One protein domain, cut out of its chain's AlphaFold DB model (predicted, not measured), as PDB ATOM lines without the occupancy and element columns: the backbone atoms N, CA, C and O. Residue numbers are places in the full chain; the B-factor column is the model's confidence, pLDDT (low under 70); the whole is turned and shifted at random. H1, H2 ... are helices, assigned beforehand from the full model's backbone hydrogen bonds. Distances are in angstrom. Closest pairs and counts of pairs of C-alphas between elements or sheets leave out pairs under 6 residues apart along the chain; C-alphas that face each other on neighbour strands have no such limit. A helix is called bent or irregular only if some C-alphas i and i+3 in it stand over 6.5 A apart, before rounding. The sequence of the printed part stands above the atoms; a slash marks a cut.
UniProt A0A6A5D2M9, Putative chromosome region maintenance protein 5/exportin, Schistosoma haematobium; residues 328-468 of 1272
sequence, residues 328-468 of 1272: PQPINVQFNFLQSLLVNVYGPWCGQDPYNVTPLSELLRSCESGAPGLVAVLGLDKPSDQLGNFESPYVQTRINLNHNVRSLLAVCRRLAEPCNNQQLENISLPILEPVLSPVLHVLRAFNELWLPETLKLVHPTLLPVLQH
ATOM      1  N   PRO A 328     153.980 136.328 129.104       48.31
ATOM      2  CA  PRO A 328     154.317 137.376 128.137       48.31
ATOM      3  C   PRO A 328     155.273 136.851 127.048       48.31
ATOM      4  O   PRO A 328     156.435 137.234 126.953       48.31
ATOM      5  N   GLN A 329     154.762 135.931 126.231       48.75
ATOM      6  CA  GLN A 329     155.425 135.294 125.090       48.75
ATOM      7  C   GLN A 329     154.507 135.345 123.852       48.75
ATOM      8  O   GLN A 329     153.293 135.499 124.014       48.75
ATOM      9  N   PRO A 330     155.029 135.207 122.615       52.41
ATOM     10  CA  PRO A 330     154.214 135.234 121.399       52.41
ATOM     11  C   PRO A 330     153.111 134.165 121.380       52.41
ATOM     12  O   PRO A 330     153.308 133.052 121.866       52.41
ATOM     13  N   ILE A 331     151.976 134.470 120.741       69.69
ATOM     14  CA  ILE A 331     150.782 133.599 120.687       69.69
ATOM     15  C   ILE A 331     151.115 132.174 120.209       69.69
ATOM     16  O   ILE A 331     150.638 131.212 120.799       69.69
ATOM     17  N   ASN A 332     152.001 132.011 119.222       67.00
ATOM     18  CA  ASN A 332     152.410 130.688 118.727       67.00
ATOM     19  C   ASN A 332     153.174 129.859 119.782       67.00
ATOM     20  O   ASN A 332     153.093 128.634 119.786       67.00
ATOM     21  N   VAL A 333     153.907 130.514 120.690       54.56
ATOM     22  CA  VAL A 333     154.609 129.854 121.805       54.56
ATOM     23  C   VAL A 333     153.600 129.441 122.878       54.56
ATOM     24  O   VAL A 333     153.637 128.302 123.337       54.56
ATOM     25  N   GLN A 334     152.646 130.323 123.206       60.53
ATOM     26  CA  GLN A 334     151.526 130.003 124.102       60.53
ATOM     27  C   GLN A 334     150.673 128.840 123.559       60.53
ATOM     28  O   GLN A 334     150.281 127.963 124.327       60.53
ATOM     29  N   PHE A 335     150.426 128.800 122.243       74.56
ATOM     30  CA  PHE A 335     149.711 127.713 121.574       74.56
ATOM     31  C   PHE A 335     150.434 126.379 121.730       74.56
ATOM     32  O   PHE A 335     149.862 125.450 122.289       74.56
ATOM     33  N   ASN A 336     151.699 126.292 121.306       66.56
ATOM     34  CA  ASN A 336     152.479 125.053 121.392       66.56
ATOM     35  C   ASN A 336     152.603 124.559 122.848       66.56
ATOM     36  O   ASN A 336     152.541 123.357 123.116       66.56
ATOM     37  N   PHE A 337     152.733 125.488 123.800       60.88
ATOM     38  CA  PHE A 337     152.722 125.186 125.227       60.88
ATOM     39  C   PHE A 337     151.377 124.581 125.673       60.88
ATOM     40  O   PHE A 337     151.348 123.469 126.198       60.88
ATOM     41  N   LEU A 338     150.251 125.260 125.421       67.75
ATOM     42  CA  LEU A 338     148.928 124.780 125.835       67.75
ATOM     43  C   LEU A 338     148.527 123.490 125.104       67.75
ATOM     44  O   LEU A 338     147.945 122.598 125.714       67.75
ATOM     45  N   GLN A 339     148.889 123.340 123.832       74.56
ATOM     46  CA  GLN A 339     148.657 122.125 123.054       74.56
ATOM     47  C   GLN A 339     149.426 120.925 123.636       74.56
ATOM     48  O   GLN A 339     148.829 119.874 123.868       74.56
ATOM     49  N   SER A 340     150.724 121.081 123.933       67.31
ATOM     50  CA  SER A 340     151.543 120.002 124.513       67.31
ATOM     51  C   SER A 340     151.127 119.630 125.940       67.31
ATOM     52  O   SER A 340     151.130 118.450 126.282       67.31
ATOM     53  N   LEU A 341     150.685 120.599 126.749       66.50
ATOM     54  CA  LEU A 341     150.105 120.356 128.073       66.50
ATOM     55  C   LEU A 341     148.781 119.570 128.006       66.50
ATOM     56  O   LEU A 341     148.530 118.694 128.833       66.50
ATOM     57  N   LEU A 342     147.910 119.904 127.051       71.62
ATOM     58  CA  LEU A 342     146.529 119.414 127.008       71.62
ATOM     59  C   LEU A 342     146.329 118.153 126.156       71.62
ATOM     60  O   LEU A 342     145.229 117.594 126.166       71.62
ATOM     61  N   VAL A 343     147.364 117.663 125.463       73.44
ATOM     62  CA  VAL A 343     147.276 116.484 124.578       73.44
ATOM     63  C   VAL A 343     146.725 115.242 125.288       73.44
ATOM     64  O   VAL A 343     145.879 114.544 124.738       73.44
ATOM     65  N   ASN A 344     147.086 115.033 126.559       68.75
ATOM     66  CA  ASN A 344     146.594 113.925 127.388       68.75
ATOM     67  C   ASN A 344     145.115 114.070 127.813       68.75
ATOM     68  O   ASN A 344     144.569 113.171 128.451       68.75
ATOM     69  N   VAL A 345     144.473 115.200 127.499       70.62
ATOM     70  CA  VAL A 345     143.080 115.517 127.853       70.62
ATOM     71  C   VAL A 345     142.174 115.502 126.627       70.62
ATOM     72  O   VAL A 345     141.081 114.951 126.708       70.62
ATOM     73  N   TYR A 346     142.606 116.086 125.500       73.25
ATOM     74  CA  TYR A 346     141.818 116.088 124.260       73.25
ATOM     75  C   TYR A 346     142.133 114.890 123.346       73.25
ATOM     76  O   TYR A 346     141.226 114.365 122.705       73.25
ATOM     77  N   GLY A 347     143.379 114.398 123.325       73.12
ATOM     78  CA  GLY A 347     143.823 113.279 122.480       73.12
ATOM     79  C   GLY A 347     142.951 112.017 122.578       73.12
ATOM     80  O   GLY A 347     142.507 111.528 121.535       73.12
ATOM     81  N   PRO A 348     142.586 111.544 123.793       74.94
ATOM     82  CA  PRO A 348     141.686 110.399 123.971       74.94
ATOM     83  C   PRO A 348     140.285 110.586 123.365       74.94
ATOM     84  O   PRO A 348     139.656 109.605 122.972       74.94
ATOM     85  N   TRP A 349     139.794 111.827 123.259       77.94
ATOM     86  CA  TRP A 349     138.520 112.142 122.598       77.94
ATOM     87  C   TRP A 349     138.650 112.222 121.074       77.94
ATOM     88  O   TRP A 349     137.694 111.921 120.363       77.94
ATOM     89  N   CYS A 350     139.826 112.600 120.573       72.69
ATOM     90  CA  CYS A 350     140.133 112.704 119.145       72.69
ATOM     91  C   CYS A 350     140.665 111.396 118.529       72.69
ATOM     92  O   CYS A 350     141.003 111.376 117.346       72.69
ATOM     93  N   GLY A 351     140.796 110.321 119.316       63.41
ATOM     94  CA  GLY A 351     141.394 109.053 118.878       63.41
ATOM     95  C   GLY A 351     142.898 109.134 118.581       63.41
ATOM     96  O   GLY A 351     143.437 108.245 117.926       63.41
ATOM     97  N   GLN A 352     143.574 110.192 119.040       57.03
ATOM     98  CA  GLN A 352     145.005 110.418 118.837       57.03
ATOM     99  C   GLN A 352     145.744 110.194 120.154       57.03
ATOM    100  O   GLN A 352     145.762 111.058 121.030       57.03
ATOM    101  N   ASP A 353     146.338 109.012 120.283       48.75
ATOM    102  CA  ASP A 353     146.980 108.542 121.507       48.75
ATOM    103  C   ASP A 353     148.436 108.138 121.206       48.75
ATOM    104  O   ASP A 353     148.644 107.203 120.424       48.75
ATOM    105  N   PRO A 354     149.459 108.816 121.763       48.75
ATOM    106  CA  PRO A 354     150.856 108.500 121.460       48.75
ATOM    107  C   PRO A 354     151.305 107.117 121.962       48.75
ATOM    108  O   PRO A 354     152.338 106.621 121.513       48.75
ATOM    109  N   TYR A 355     150.557 106.498 122.890       47.97
ATOM    110  CA  TYR A 355     150.978 105.295 123.620       47.97
ATOM    111  C   TYR A 355     149.870 104.225 123.765       47.97
ATOM    112  O   TYR A 355     149.688 103.658 124.839       47.97
ATOM    113  N   ASN A 356     149.227 103.872 122.644       46.88
ATOM    114  CA  ASN A 356     148.316 102.723 122.450       46.88
ATOM    115  C   ASN A 356     146.977 102.710 123.230       46.88
ATOM    116  O   ASN A 356     146.914 102.357 124.401       46.88
ATOM    117  N   VAL A 357     145.883 102.863 122.467       49.41
ATOM    118  CA  VAL A 357     144.527 102.327 122.733       49.41
ATOM    119  C   VAL A 357     143.990 102.569 124.153       49.41
ATOM    120  O   VAL A 357     143.805 101.646 124.951       49.41
ATOM    121  N   THR A 358     143.633 103.818 124.457       54.19
ATOM    122  CA  THR A 358     142.859 104.138 125.665       54.19
ATOM    123  C   THR A 358     141.425 103.568 125.627       54.19
ATOM    124  O   THR A 358     140.753 103.647 124.590       54.19
ATOM    125  N   PRO A 359     140.873 103.093 126.773       61.50
ATOM    126  CA  PRO A 359     139.514 102.531 126.868       61.50
ATOM    127  C   PRO A 359     138.352 103.466 126.490       61.50
ATOM    128  O   PRO A 359     137.208 103.019 126.430       61.50
ATOM    129  N   LEU A 360     138.607 104.763 126.278       70.88
ATOM    130  CA  LEU A 360     137.578 105.727 125.881       70.88
ATOM    131  C   LEU A 360     137.154 105.551 124.415       70.88
ATOM    132  O   LEU A 360     135.973 105.679 124.106       70.88
ATOM    133  N   SER A 361     138.098 105.224 123.529       71.81
ATOM    134  CA  SER A 361     137.875 105.101 122.079       71.81
ATOM    135  C   SER A 361     136.765 104.099 121.721       71.81
ATOM    136  O   SER A 361     135.842 104.429 120.978       71.81
ATOM    137  N   GLU A 362     136.794 102.909 122.323       71.81
ATOM    138  CA  GLU A 362     135.780 101.860 122.132       71.81
ATOM    139  C   GLU A 362     134.403 102.255 122.696       71.81
ATOM    140  O   GLU A 362     133.363 101.894 122.139       71.81
ATOM    141  N   LEU A 363     134.374 103.053 123.769       77.19
ATOM    142  CA  LEU A 363     133.135 103.610 124.308       77.19
ATOM    143  C   LEU A 363     132.550 104.688 123.389       77.19
ATOM    144  O   LEU A 363     131.339 104.686 123.174       77.19
ATOM    145  N   LEU A 364     133.374 105.583 122.837       79.31
ATOM    146  CA  LEU A 364     132.926 106.616 121.895       79.31
ATOM    147  C   LEU A 364     132.333 105.970 120.637       79.31
ATOM    148  O   LEU A 364     131.181 106.248 120.305       79.31
ATOM    149  N   ARG A 365     133.046 104.996 120.056       79.00
ATOM    150  CA  ARG A 365     132.579 104.151 118.943       79.00
ATOM    151  C   ARG A 365     131.261 103.430 119.248       79.00
ATOM    152  O   ARG A 365     130.447 103.197 118.362       79.00
ATOM    153  N   SER A 366     131.019 103.084 120.511       78.88
ATOM    154  CA  SER A 366     129.759 102.465 120.940       78.88
ATOM    155  C   SER A 366     128.634 103.486 121.157       78.88
ATOM    156  O   SER A 366     127.474 103.168 120.897       78.88
ATOM    157  N   CYS A 367     128.946 104.723 121.561       80.06
ATOM    158  CA  CYS A 367     127.973 105.817 121.683       80.06
ATOM    159  C   CYS A 367     127.450 106.309 120.321       80.06
ATOM    160  O   CYS A 367     126.347 106.848 120.263       80.06
ATOM    161  N   GLU A 368     128.175 106.072 119.221       79.38
ATOM    162  CA  GLU A 368     127.676 106.280 117.848       79.38
ATOM    163  C   GLU A 368     126.400 105.463 117.560       79.38
ATOM    164  O   GLU A 368     125.530 105.912 116.816       79.38
ATOM    165  N   SER A 369     126.237 104.299 118.206       78.06
ATOM    166  CA  SER A 369     125.021 103.470 118.120       78.06
ATOM    167  C   SER A 369     123.870 103.930 119.033       78.06
ATOM    168  O   SER A 369     122.834 103.265 119.111       78.06
ATOM    169  N   GLY A 370     124.032 105.063 119.723       77.50
ATOM    170  CA  GLY A 370     123.069 105.596 120.681       77.50
ATOM    171  C   GLY A 370     123.049 104.839 122.010       77.50
ATOM    172  O   GLY A 370     123.990 104.129 122.386       77.50
ATOM    173  N   ALA A 371     121.959 104.993 122.757       79.75
ATOM    174  CA  ALA A 371     121.852 104.415 124.098       79.75
ATOM    175  C   ALA A 371     121.953 102.872 124.212       79.75
ATOM    176  O   ALA A 371     122.435 102.416 125.250       79.75
ATOM    177  N   PRO A 372     121.578 102.031 123.220       81.81
ATOM    178  CA  PRO A 372     121.787 100.581 123.314       81.81
ATOM    179  C   PRO A 372     123.267 100.185 123.452       81.81
ATOM    180  O   PRO A 372     123.596  99.325 124.271       81.81
ATOM    181  N   GLY A 373     124.172 100.850 122.723       81.44
ATOM    182  CA  GLY A 373     125.617 100.656 122.878       81.44
ATOM    183  C   GLY A 373     126.120 101.116 124.247       81.44
ATOM    184  O   GLY A 373     126.924 100.429 124.876       81.44
ATOM    185  N   LEU A 374     125.579 102.227 124.759       81.69
ATOM    186  CA  LEU A 374     125.872 102.722 126.106       81.69
ATOM    187  C   LEU A 374     125.436 101.722 127.197       81.69
ATOM    188  O   LEU A 374     126.200 101.457 128.122       81.69
ATOM    189  N   VAL A 375     124.246 101.123 127.076       82.06
ATOM    190  CA  VAL A 375     123.749 100.088 128.005       82.06
ATOM    191  C   VAL A 375     124.697  98.887 128.047       82.06
ATOM    192  O   VAL A 375     125.083  98.467 129.139       82.06
ATOM    193  N   ALA A 376     125.127  98.381 126.888       81.94
ATOM    194  CA  ALA A 376     126.028  97.233 126.799       81.94
ATOM    195  C   ALA A 376     127.442  97.534 127.335       81.94
ATOM    196  O   ALA A 376     127.988  96.759 128.122       81.94
ATOM    197  N   VAL A 377     128.035  98.673 126.959       79.62
ATOM    198  CA  VAL A 377     129.412  99.041 127.346       79.62
ATOM    199  C   VAL A 377     129.530  99.428 128.823       79.62
ATOM    200  O   VAL A 377     130.552  99.154 129.453       79.62
ATOM    201  N   LEU A 378     128.485 100.013 129.414       78.75
ATOM    202  CA  LEU A 378     128.445 100.306 130.850       78.75
ATOM    203  C   LEU A 378     127.916  99.128 131.697       78.75
ATOM    204  O   LEU A 378     127.867  99.244 132.924       78.75
ATOM    205  N   GLY A 379     127.530  98.007 131.073       79.31
ATOM    206  CA  GLY A 379     127.011  96.806 131.743       79.31
ATOM    207  C   GLY A 379     125.672  97.020 132.456       79.31
ATOM    208  O   GLY A 379     125.415  96.395 133.484       79.31
ATOM    209  N   LEU A 380     124.835  97.939 131.965       81.06
ATOM    210  CA  LEU A 380     123.541  98.264 132.580       81.06
ATOM    211  C   LEU A 380     122.483  97.170 132.362       81.06
ATOM    212  O   LEU A 380     121.455  97.186 133.031       81.06
ATOM    213  N   ASP A 381     122.740  96.212 131.473       83.88
ATOM    214  CA  ASP A 381     121.916  95.023 131.242       83.88
ATOM    215  C   ASP A 381     122.193  93.880 132.246       83.88
ATOM    216  O   ASP A 381     121.464  92.888 132.269       83.88
ATOM    217  N   LYS A 382     123.236  93.995 133.084       82.56
ATOM    218  CA  LYS A 382     123.658  92.945 134.028       82.56
ATOM    219  C   LYS A 382     123.055  93.126 135.431       82.56
ATOM    220  O   LYS A 382     122.899  94.260 135.892       82.56
ATOM    221  N   PRO A 383     122.768  92.030 136.162       73.69
ATOM    222  CA  PRO A 383     122.423  92.105 137.578       73.69
ATOM    223  C   PRO A 383     123.596  92.632 138.408       73.69
ATOM    224  O   PRO A 383     124.761  92.407 138.076       73.69
ATOM    225  N   SER A 384     123.277  93.300 139.523       66.38
ATOM    226  CA  SER A 384     124.276  93.935 140.397       66.38
ATOM    227  C   SER A 384     125.376  92.968 140.851       66.38
ATOM    228  O   SER A 384     126.537  93.357 140.937       66.38
ATOM    229  N   ASP A 385     125.027  91.702 141.079       66.00
ATOM    230  CA  ASP A 385     125.934  90.673 141.598       66.00
ATOM    231  C   ASP A 385     126.957  90.196 140.548       66.00
ATOM    232  O   ASP A 385     128.043  89.741 140.896       66.00
ATOM    233  N   GLN A 386     126.640  90.333 139.253       64.38
ATOM    234  CA  GLN A 386     127.551  90.009 138.145       64.38
ATOM    235  C   GLN A 386     128.440  91.187 137.732       64.38
ATOM    236  O   GLN A 386     129.394  90.994 136.979       64.38
ATOM    237  N   LEU A 387     128.162  92.404 138.214       63.56
ATOM    238  CA  LEU A 387     129.017  93.559 137.936       63.56
ATOM    239  C   LEU A 387     130.352  93.511 138.689       63.56
ATOM    240  O   LEU A 387     131.288  94.160 138.231       63.56
ATOM    241  N   GLY A 388     130.456  92.700 139.747       58.91
ATOM    242  CA  GLY A 388     131.711  92.323 140.403       58.91
ATOM    243  C   GLY A 388     132.403  93.430 141.207       58.91
ATOM    244  O   GLY A 388     131.911  94.550 141.341       58.91
ATOM    245  N   ASN A 389     133.581  93.092 141.741       59.47
ATOM    246  CA  ASN A 389     134.479  94.052 142.388       59.47
ATOM    247  C   ASN A 389     135.020  95.078 141.371       59.47
ATOM    248  O   ASN A 389     134.888  94.914 140.156       59.47
ATOM    249  N   PHE A 390     135.668  96.138 141.863       57.75
ATOM    250  CA  PHE A 390     136.080  97.296 141.059       57.75
ATOM    251  C   PHE A 390     137.030  97.009 139.876       57.75
ATOM    252  O   PHE A 390     137.163  97.859 138.999       57.75
ATOM    253  N   GLU A 391     137.649  95.831 139.807       58.53
ATOM    254  CA  GLU A 391     138.449  95.344 138.666       58.53
ATOM    255  C   GLU A 391     137.610  95.055 137.402       58.53
ATOM    256  O   GLU A 391     138.142  94.991 136.296       58.53
ATOM    257  N   SER A 392     136.291  94.893 137.547       76.19
ATOM    258  CA  SER A 392     135.360  94.557 136.465       76.19
ATOM    259  C   SER A 392     135.427  95.540 135.282       76.19
ATOM    260  O   SER A 392     135.356  96.756 135.496       76.19
ATOM    261  N   PRO A 393     135.472  95.063 134.019       72.75
ATOM    262  CA  PRO A 393     135.649  95.928 132.850       72.75
ATOM    263  C   PRO A 393     134.519  96.954 132.704       72.75
ATOM    264  O   PRO A 393     134.775  98.116 132.404       72.75
ATOM    265  N   TYR A 394     133.273  96.583 133.013       74.75
ATOM    266  CA  TYR A 394     132.132  97.508 132.997       74.75
ATOM    267  C   TYR A 394     132.246  98.605 134.068       74.75
ATOM    268  O   TYR A 394     131.718  99.707 133.910       74.75
ATOM    269  N   VAL A 395     132.897  98.316 135.197       71.00
ATOM    270  CA  VAL A 395     133.144  99.289 136.273       71.00
ATOM    271  C   VAL A 395     134.309 100.205 135.891       71.00
ATOM    272  O   VAL A 395     134.164 101.425 135.958       71.00
ATOM    273  N   GLN A 396     135.407  99.643 135.380       70.38
ATOM    274  CA  GLN A 396     136.556 100.397 134.873       70.38
ATOM    275  C   GLN A 396     136.180 101.330 133.714       70.38
ATOM    276  O   GLN A 396     136.530 102.506 133.738       70.38
ATOM    277  N   THR A 397     135.373 100.884 132.751       73.81
ATOM    278  CA  THR A 397     134.889 101.739 131.655       73.81
ATOM    279  C   THR A 397     134.013 102.896 132.157       73.81
ATOM    280  O   THR A 397     134.182 104.031 131.706       73.81
ATOM    281  N   ARG A 398     133.151 102.671 133.163       72.75
ATOM    282  CA  ARG A 398     132.398 103.753 133.838       72.75
ATOM    283  C   ARG A 398     133.321 104.748 134.553       72.75
ATOM    284  O   ARG A 398     133.066 105.950 134.502       72.75
ATOM    285  N   ILE A 399     134.396 104.277 135.185       66.69
ATOM    286  CA  ILE A 399     135.410 105.125 135.835       66.69
ATOM    287  C   ILE A 399     136.190 105.941 134.793       66.69
ATOM    288  O   ILE A 399     136.355 107.148 134.968       66.69
ATOM    289  N   ASN A 400     136.598 105.319 133.686       71.88
ATOM    290  CA  ASN A 400     137.377 105.946 132.619       71.88
ATOM    291  C   ASN A 400     136.577 107.005 131.850       71.88
ATOM    292  O   ASN A 400     137.099 108.093 131.605       71.88
ATOM    293  N   LEU A 401     135.297 106.761 131.545       74.19
ATOM    294  CA  LEU A 401     134.411 107.799 131.004       74.19
ATOM    295  C   LEU A 401     134.321 108.997 131.963       74.19
ATOM    296  O   LEU A 401     134.487 110.144 131.556       74.19
ATOM    297  N   ASN A 402     134.091 108.731 133.250       68.62
ATOM    298  CA  ASN A 402     133.917 109.768 134.269       68.62
ATOM    299  C   ASN A 402     135.214 110.565 134.525       68.62
ATOM    300  O   ASN A 402     135.158 111.760 134.806       68.62
ATOM    301  N   HIS A 403     136.386 109.937 134.372       68.31
ATOM    302  CA  HIS A 403     137.673 110.635 134.310       68.31
ATOM    303  C   HIS A 403     137.694 111.599 133.118       68.31
ATOM    304  O   HIS A 403     137.816 112.807 133.309       68.31
ATOM    305  N   ASN A 404     137.551 111.079 131.897       75.00
ATOM    306  CA  ASN A 404     137.756 111.852 130.670       75.00
ATOM    307  C   ASN A 404     136.753 113.006 130.511       75.00
ATOM    308  O   ASN A 404     137.144 114.094 130.093       75.00
ATOM    309  N   VAL A 405     135.491 112.813 130.913       71.00
ATOM    310  CA  VAL A 405     134.468 113.879 130.933       71.00
ATOM    311  C   VAL A 405     134.841 114.998 131.905       71.00
ATOM    312  O   VAL A 405     134.642 116.167 131.585       71.00
ATOM    313  N   ARG A 406     135.398 114.675 133.080       61.91
ATOM    314  CA  ARG A 406     135.788 115.681 134.081       61.91
ATOM    315  C   ARG A 406     137.040 116.444 133.675       61.91
ATOM    316  O   ARG A 406     137.016 117.669 133.740       61.91
ATOM    317  N   SER A 407     138.084 115.751 133.219       67.62
ATOM    318  CA  SER A 407     139.326 116.385 132.755       67.62
ATOM    319  C   SER A 407     139.066 117.329 131.575       67.62
ATOM    320  O   SER A 407     139.553 118.459 131.578       67.62
ATOM    321  N   LEU A 408     138.221 116.920 130.619       75.06
ATOM    322  CA  LEU A 408     137.804 117.774 129.507       75.06
ATOM    323  C   LEU A 408     136.956 118.969 129.973       75.06
ATOM    324  O   LEU A 408     137.280 120.110 129.653       75.06
ATOM    325  N   LEU A 409     135.887 118.730 130.746       68.69
ATOM    326  CA  LEU A 409     134.996 119.791 131.237       68.69
ATOM    327  C   LEU A 409     135.757 120.865 132.021       68.69
ATOM    328  O   LEU A 409     135.415 122.041 131.929       68.69
ATOM    329  N   ALA A 410     136.770 120.455 132.782       60.91
ATOM    330  CA  ALA A 410     137.671 121.344 133.492       60.91
ATOM    331  C   ALA A 410     138.409 122.269 132.500       60.91
ATOM    332  O   ALA A 410     138.160 123.475 132.467       60.91
ATOM    333  N   VAL A 411     139.222 121.699 131.607       67.31
ATOM    334  CA  VAL A 411     140.019 122.435 130.606       67.31
ATOM    335  C   VAL A 411     139.167 123.373 129.739       67.31
ATOM    336  O   VAL A 411     139.515 124.547 129.567       67.31
ATOM    337  N   CYS A 412     138.008 122.913 129.258       70.12
ATOM    338  CA  CYS A 412     137.115 123.708 128.409       70.12
ATOM    339  C   CYS A 412     136.618 125.003 129.077       70.12
ATOM    340  O   CYS A 412     136.421 126.004 128.389       70.12
ATOM    341  N   ARG A 413     136.454 125.035 130.409       64.19
ATOM    342  CA  ARG A 413     136.038 126.252 131.137       64.19
ATOM    343  C   ARG A 413     137.076 127.367 131.089       64.19
ATOM    344  O   ARG A 413     136.709 128.525 131.260       64.19
ATOM    345  N   ARG A 414     138.354 127.023 130.923       64.69
ATOM    346  CA  ARG A 414     139.475 127.972 130.936       64.69
ATOM    347  C   ARG A 414     139.868 128.400 129.532       64.69
ATOM    348  O   ARG A 414     140.099 129.581 129.315       64.69
ATOM    349  N   LEU A 415     139.846 127.476 128.566       69.94
ATOM    350  CA  LEU A 415     139.997 127.813 127.145       69.94
ATOM    351  C   LEU A 415     138.891 128.767 126.654       69.94
ATOM    352  O   LEU A 415     139.133 129.566 125.757       69.94
ATOM    353  N   ALA A 416     137.708 128.744 127.276       65.88
ATOM    354  CA  ALA A 416     136.626 129.698 127.023       65.88
ATOM    355  C   ALA A 416     136.801 131.087 127.693       65.88
ATOM    356  O   ALA A 416     135.929 131.940 127.533       65.88
ATOM    357  N   GLU A 417     137.885 131.328 128.441       63.00
ATOM    358  CA  GLU A 417     138.193 132.610 129.105       63.00
ATOM    359  C   GLU A 417     139.630 133.120 128.777       63.00
ATOM    360  O   GLU A 417     140.421 133.349 129.698       63.00
ATOM    361  N   PRO A 418     140.013 133.291 127.491       66.25
ATOM    362  CA  PRO A 418     141.313 133.854 127.108       66.25
ATOM    363  C   PRO A 418     141.386 135.365 127.391       66.25
ATOM    364  O   PRO A 418     140.364 136.034 127.545       66.25
ATOM    365  N   CYS A 419     142.596 135.936 127.429       62.22
ATOM    366  CA  CYS A 419     142.791 137.351 127.776       62.22
ATOM    367  C   CYS A 419     142.548 138.320 126.599       62.22
ATOM    368  O   CYS A 419     142.412 139.520 126.828       62.22
ATOM    369  N   ASN A 420     142.485 137.835 125.352       70.94
ATOM    370  CA  ASN A 420     142.087 138.619 124.176       70.94
ATOM    371  C   ASN A 420     141.530 137.734 123.036       70.94
ATOM    372  O   ASN A 420     141.669 136.510 123.051       70.94
ATOM    373  N   ASN A 421     140.928 138.361 122.017       72.31
ATOM    374  CA  ASN A 421     140.324 137.651 120.879       72.31
ATOM    375  C   ASN A 421     141.348 136.883 120.024       72.31
ATOM    376  O   ASN A 421     141.026 135.815 119.513       72.31
ATOM    377  N   GLN A 422     142.591 137.363 119.904       71.62
ATOM    378  CA  GLN A 422     143.619 136.662 119.123       71.62
ATOM    379  C   GLN A 422     144.005 135.326 119.776       71.62
ATOM    380  O   GLN A 422     144.221 134.343 119.072       71.62
ATOM    381  N   GLN A 423     144.030 135.257 121.111       75.62
ATOM    382  CA  GLN A 423     144.177 134.003 121.854       75.62
ATOM    383  C   GLN A 423     142.948 133.090 121.698       75.62
ATOM    384  O   GLN A 423     143.111 131.881 121.564       75.62
ATOM    385  N   LEU A 424     141.727 133.639 121.662       76.56
ATOM    386  CA  LEU A 424     140.517 132.846 121.403       76.56
ATOM    387  C   LEU A 424     140.601 132.136 120.040       76.56
ATOM    388  O   LEU A 424     140.426 130.921 119.959       76.56
ATOM    389  N   GLU A 425     140.912 132.894 118.989       80.12
ATOM    390  CA  GLU A 425     140.957 132.416 117.604       80.12
ATOM    391  C   GLU A 425     142.126 131.458 117.343       80.12
ATOM    392  O   GLU A 425     141.933 130.406 116.738       80.12
ATOM    393  N   ASN A 426     143.332 131.789 117.817       78.94
ATOM    394  CA  ASN A 426     144.560 131.066 117.461       78.94
ATOM    395  C   ASN A 426     144.993 130.009 118.495       78.94
ATOM    396  O   ASN A 426     145.938 129.269 118.234       78.94
ATOM    397  N   ILE A 427     144.338 129.932 119.662       76.69
ATOM    398  CA  ILE A 427     144.652 128.944 120.709       76.69
ATOM    399  C   ILE A 427     143.415 128.152 121.126       76.69
ATOM    400  O   ILE A 427     143.433 126.922 121.090       76.69
ATOM    401  N   SER A 428     142.340 128.830 121.533       80.88
ATOM    402  CA  SER A 428     141.193 128.149 122.138       80.88
ATOM    403  C   SER A 428     140.375 127.346 121.130       80.88
ATOM    404  O   SER A 428     140.058 126.188 121.399       80.88
ATOM    405  N   LEU A 429     140.032 127.926 119.972       82.25
ATOM    406  CA  LEU A 429     139.221 127.231 118.965       82.25
ATOM    407  C   LEU A 429     139.911 125.966 118.405       82.25
ATOM    408  O   LEU A 429     139.271 124.912 118.461       82.25
ATOM    409  N   PRO A 430     141.200 125.981 117.994       83.31
ATOM    410  CA  PRO A 430     141.869 124.791 117.449       83.31
ATOM    411  C   PRO A 430     141.991 123.608 118.424       83.31
ATOM    412  O   PRO A 430     142.116 122.467 117.984       83.31
ATOM    413  N   ILE A 431     141.960 123.857 119.741       79.31
ATOM    414  CA  ILE A 431     142.005 122.806 120.773       79.31
ATOM    415  C   ILE A 431     140.594 122.269 121.091       79.31
ATOM    416  O   ILE A 431     140.442 121.099 121.441       79.31
ATOM    417  N   LEU A 432     139.552 123.100 120.967       81.31
ATOM    418  CA  LEU A 432     138.171 122.743 121.327       81.31
ATOM    419  C   LEU A 432     137.371 122.111 120.177       81.31
ATOM    420  O   LEU A 432     136.586 121.191 120.416       81.31
ATOM    421  N   GLU A 433     137.554 122.587 118.944       82.06
ATOM    422  CA  GLU A 433     136.789 122.146 117.769       82.06
ATOM    423  C   GLU A 433     136.846 120.619 117.529       82.06
ATOM    424  O   GLU A 433     135.776 120.018 117.375       82.06
ATOM    425  N   PRO A 434     138.013 119.938 117.605       81.44
ATOM    426  CA  PRO A 434     138.100 118.491 117.369       81.44
ATOM    427  C   PRO A 434     137.318 117.622 118.369       81.44
ATOM    428  O   PRO A 434     137.043 116.454 118.090       81.44
ATOM    429  N   VAL A 435     136.968 118.163 119.540       80.75
ATOM    430  CA  VAL A 435     136.341 117.417 120.645       80.75
ATOM    431  C   VAL A 435     134.810 117.557 120.657       80.75
ATOM    432  O   VAL A 435     134.107 116.747 121.268       80.75
ATOM    433  N   LEU A 436     134.264 118.552 119.949       79.38
ATOM    434  CA  LEU A 436     132.839 118.896 119.988       79.38
ATOM    435  C   LEU A 436     131.927 117.736 119.549       79.38
ATOM    436  O   LEU A 436     130.951 117.423 120.232       79.38
ATOM    437  N   SER A 437     132.251 117.073 118.435       80.00
ATOM    438  CA  SER A 437     131.442 115.965 117.902       80.00
ATOM    439  C   SER A 437     131.403 114.744 118.847       80.00
ATOM    440  O   SER A 437     130.296 114.325 119.204       80.00
ATOM    441  N   PRO A 438     132.539 114.206 119.342       79.00
ATOM    442  CA  PRO A 438     132.552 113.160 120.372       79.00
ATOM    443  C   PRO A 438     131.677 113.457 121.603       79.00
ATOM    444  O   PRO A 438     130.917 112.595 122.048       79.00
ATOM    445  N   VAL A 439     131.721 114.685 122.132       78.88
ATOM    446  CA  VAL A 439     130.919 115.086 123.304       78.88
ATOM    447  C   VAL A 439     129.417 115.062 123.005       78.88
ATOM    448  O   VAL A 439     128.635 114.588 123.834       78.88
ATOM    449  N   LEU A 440     128.996 115.521 121.823       75.19
ATOM    450  CA  LEU A 440     127.584 115.518 121.424       75.19
ATOM    451  C   LEU A 440     127.021 114.095 121.266       75.19
ATOM    452  O   LEU A 440     125.882 113.854 121.667       75.19
ATOM    453  N   HIS A 441     127.813 113.136 120.771       74.00
ATOM    454  CA  HIS A 441     127.396 111.730 120.675       74.00
ATOM    455  C   HIS A 441     127.192 111.090 122.058       74.00
ATOM    456  O   HIS A 441     126.173 110.436 122.289       74.00
ATOM    457  N   VAL A 442     128.095 111.346 123.011       76.19
ATOM    458  CA  VAL A 442     127.929 110.892 124.404       76.19
ATOM    459  C   VAL A 442     126.688 111.527 125.040       76.19
ATOM    460  O   VAL A 442     125.855 110.817 125.603       76.19
ATOM    461  N   LEU A 443     126.506 112.847 124.914       71.75
ATOM    462  CA  LEU A 443     125.323 113.542 125.439       71.75
ATOM    463  C   LEU A 443     124.019 113.002 124.837       71.75
ATOM    464  O   LEU A 443     123.035 112.843 125.561       71.75
ATOM    465  N   ARG A 444     123.999 112.681 123.541       76.06
ATOM    466  CA  ARG A 444     122.846 112.063 122.881       76.06
ATOM    467  C   ARG A 444     122.515 110.699 123.496       76.06
ATOM    468  O   ARG A 444     121.387 110.511 123.949       76.06
ATOM    469  N   ALA A 445     123.489 109.792 123.587       74.00
ATOM    470  CA  ALA A 445     123.286 108.452 124.143       74.00
ATOM    471  C   ALA A 445     122.829 108.482 125.620       74.00
ATOM    472  O   ALA A 445     121.982 107.687 126.024       74.00
ATOM    473  N   PHE A 446     123.317 109.432 126.426       75.25
ATOM    474  CA  PHE A 446     122.856 109.610 127.812       75.25
ATOM    475  C   PHE A 446     121.442 110.200 127.938       75.25
ATOM    476  O   PHE A 446     120.785 109.950 128.947       75.25
ATOM    477  N   ASN A 447     120.952 110.954 126.948       70.06
ATOM    478  CA  ASN A 447     119.562 111.423 126.921       70.06
ATOM    479  C   ASN A 447     118.605 110.324 126.423       70.06
ATOM    480  O   ASN A 447     117.561 110.094 127.031       70.06
ATOM    481  N   GLU A 448     118.990 109.588 125.375       75.50
ATOM    482  CA  GLU A 448     118.246 108.432 124.844       75.50
ATOM    483  C   GLU A 448     118.075 107.291 125.874       75.50
ATOM    484  O   GLU A 448     117.130 106.504 125.775       75.50
ATOM    485  N   LEU A 449     118.943 107.215 126.894       76.44
ATOM    486  CA  LEU A 449     118.836 106.262 128.008       76.44
ATOM    487  C   LEU A 449     117.525 106.401 128.804       76.44
ATOM    488  O   LEU A 449     117.043 105.409 129.343       76.44
ATOM    489  N   TRP A 450     116.931 107.598 128.852       72.56
ATOM    490  CA  TRP A 450     115.697 107.880 129.602       72.56
ATOM    491  C   TRP A 450     114.410 107.600 128.820       72.56
ATOM    492  O   TRP A 450     113.315 107.797 129.350       72.56
ATOM    493  N   LEU A 451     114.516 107.144 127.569       74.38
ATOM    494  CA  LEU A 451     113.353 106.767 126.770       74.38
ATOM    495  C   LEU A 451     112.691 105.494 127.337       74.38
ATOM    496  O   LEU A 451     113.401 104.578 127.770       74.38
ATOM    497  N   PRO A 452     111.346 105.380 127.316       72.88
ATOM    498  CA  PRO A 452     110.633 104.205 127.825       72.88
ATOM    499  C   PRO A 452     111.015 102.887 127.144       72.88
ATOM    500  O   PRO A 452     110.753 101.817 127.687       72.88
ATOM    501  N   GLU A 453     111.582 102.929 125.944       79.88
ATOM    502  CA  GLU A 453     112.103 101.787 125.191       79.88
ATOM    503  C   GLU A 453     113.443 101.333 125.777       79.88
ATOM    504  O   GLU A 453     113.621 100.152 126.069       79.88
ATOM    505  N   THR A 454     114.353 102.279 126.016       76.56
ATOM    506  CA  THR A 454     115.718 102.017 126.486       76.56
ATOM    507  C   THR A 454     115.777 101.665 127.969       76.56
ATOM    508  O   THR A 454     116.531 100.774 128.352       76.56
ATOM    509  N   LEU A 455     114.943 102.284 128.812       77.88
ATOM    510  CA  LEU A 455     114.866 101.954 130.242       77.88
ATOM    511  C   LEU A 455     114.472 100.485 130.497       77.88
ATOM    512  O   LEU A 455     114.804  99.945 131.548       77.88
ATOM    513  N   LYS A 456     113.820  99.814 129.534       82.06
ATOM    514  CA  LYS A 456     113.508  98.371 129.588       82.06
ATOM    515  C   LYS A 456     114.728  97.472 129.332       82.06
ATOM    516  O   LYS A 456     114.658  96.283 129.622       82.06
ATOM    517  N   LEU A 457     115.816  98.016 128.778       83.19
ATOM    518  CA  LEU A 457     117.087  97.312 128.564       83.19
ATOM    519  C   LEU A 457     117.991  97.354 129.809       83.19
ATOM    520  O   LEU A 457     118.968  96.612 129.882       83.19
ATOM    521  N   VAL A 458     117.676  98.214 130.785       82.00
ATOM    522  CA  VAL A 458     118.394  98.307 132.061       82.00
ATOM    523  C   VAL A 458     117.880  97.237 133.024       82.00
ATOM    524  O   VAL A 458     116.673  97.073 133.209       82.00
ATOM    525  N   HIS A 459     118.790  96.522 133.683       83.62
ATOM    526  CA  HIS A 459     118.433  95.473 134.630       83.62
ATOM    527  C   HIS A 459     117.653  96.045 135.838       83.62
ATOM    528  O   HIS A 459     118.096  97.038 136.426       83.62
ATOM    529  N   PRO A 460     116.545  95.418 136.293       77.56
ATOM    530  CA  PRO A 460     115.686  95.973 137.347       77.56
ATOM    531  C   PRO A 460     116.388  96.332 138.666       77.56
ATOM    532  O   PRO A 460     115.952  97.249 139.355       77.56
ATOM    533  N   THR A 461     117.498  95.668 139.008       77.44
ATOM    534  CA  THR A 461     118.306  95.984 140.207       77.44
ATOM    535  C   THR A 461     119.021  97.335 140.129       77.44
ATOM    536  O   THR A 461     119.375  97.891 141.163       77.44
ATOM    537  N   LEU A 462     119.262  97.859 138.923       70.38
ATOM    538  CA  LEU A 462     119.950  99.133 138.691       70.38
ATOM    539  C   LEU A 462     118.969 100.300 138.505       70.38
ATOM    540  O   LEU A 462     119.354 101.456 138.664       70.38
ATOM    541  N   LEU A 463     117.694 100.014 138.225       70.19
ATOM    542  CA  LEU A 463     116.667 101.031 137.998       70.19
ATOM    543  C   LEU A 463     116.485 102.005 139.190       70.19
ATOM    544  O   LEU A 463     116.381 103.203 138.933       70.19
ATOM    545  N   PRO A 464     116.538 101.576 140.474       65.62
ATOM    546  CA  PRO A 464     116.523 102.497 141.617       65.62
ATOM    547  C   PRO A 464     117.764 103.398 141.701       65.62
ATOM    548  O   PRO A 464     117.676 104.515 142.196       65.62
ATOM    549  N   VAL A 465     118.916 102.953 141.187       59.50
ATOM    550  CA  VAL A 465     120.164 103.744 141.162       59.50
ATOM    551  C   VAL A 465     120.095 104.859 140.107       59.50
ATOM    552  O   VAL A 465     120.782 105.873 140.224       59.50
ATOM    553  N   LEU A 466     119.223 104.711 139.103       60.97
ATOM    554  CA  LEU A 466     118.900 105.751 138.122       60.97
ATOM    555  C   LEU A 466     117.796 106.721 138.595       60.97
ATOM    556  O   LEU A 466     117.533 107.712 137.919       60.97
ATOM    557  N   GLN A 467     117.148 106.499 139.745       58.72
ATOM    558  CA  GLN A 467     116.120 107.420 140.245       58.72
ATOM    559  C   GLN A 467     116.770 108.672 140.861       58.72
ATOM    560  O   GLN A 467     117.253 108.669 141.989       58.72
ATOM    561  N   HIS A 468     116.805 109.756 140.081       55.19
ATOM    562  CA  HIS A 468     117.403 111.034 140.475       55.19
ATOM    563  C   HIS A 468     116.666 111.743 141.620       55.19
ATOM    564  O   HIS A 468     115.438 111.824 141.628       55.19
TER     565      HIS A 468
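AT A GLANCE: This is residues 328 to 468 of the 1272 residues of the protein "Putative chromosome region maintenance protein 5/exportin" of Schistosoma haematobium (UniProt A0A6A5D2M9). This is an elongated, loosely built helical body in which H1, H4 and H5a run lengthwise as a three-helix up-and-down bundle, each running against the one before it. Toward one end, H5 bends into H5b, and the short helical hairpin of H2 and H3 packs on H5b, with H2 also on H4; little H6 and H7 lie at that end. The 141 printed residues include seven named helices, H1 to H7 in chain order, and no named strand; the class is all helix. The whole is loose, with a radius of gyration of the C-alphas of 18.0 A and spans of 57 by 31 by 24 A.

HOW THE PARTS SIT: The longest helix, H5, residues 421 to 448, was assigned as one helix by its hydrogen bonds but is bent: C-alphas 434 and 437 are 7.1 A apart, and arms H5a, residues 421 to 434, and H5b, residues 437 to 448, stand at a steep tilt of 57 degrees. H5a touches H1, residues 331 to 350, at a shallow tilt of 20 degrees, the same way; the closest C-alphas, of Phe 335 and Ile 427, are 5.3 A apart. H5a forms a hairpin with H4, residues 393 to 415, at 15 degrees, opposite ways; the closest C-alphas, of Leu 415 and Ser 428, are 5.2 A apart. H1 touches H4 with residues 345 to 348 alone, the C-alphas of Val 345 and Leu 408 coming closest at 6.0 A. H2, residues 360 to 367, touches H5b, closest at C-alphas Cys 367 and Val 442, 5.8 A apart, and H4, closest at Leu 360 and Leu 401, 6.4 A apart. H3, residues 371 to 377, forms a hairpin with H2 and touches H5b, with the C-alphas of Ala 371 and Ala 445 closest at 4.3 A. H6, residues 454 to 457, touches H3, closest at C-alphas Pro 372 and Thr 454, 7.0 A apart; H7, residues 463 to 466, touches no helix. Every O i to N i+4 pair is within hydrogen-bond range in H2, H3 and H5b, against 12 of 16 in H1, 17 of 19 in H4 and 6 of 10 in H5a; H6 and H7 are too short for one.

IN THESE COORDINATES: H1 begins at C-alpha 331, (150.782, 133.599, 120.687), and spans 23.5 A; it is irregular, with C-alphas 341 and 344 7.4 A apart. H4 spans 32.7 A, H5a 19.6 A and H5b 16.7 A; H5a is irregular too, with C-alphas 426 and 429 6.7 A apart. H7 ends at C-alpha 466, (118.900, 105.751, 138.122).

THE WHOLE: The C-alphas of Pro 328 and Pro 460, the two farthest apart, are 57.4 A apart. The printed part has no cut, and the link from H3 to H4, residues 378 to 392, is long. Mean pLDDT of the printed part is 71.1; 50 residues are under 70, among them 328 to 334, 351 to 359 and 384 to 391.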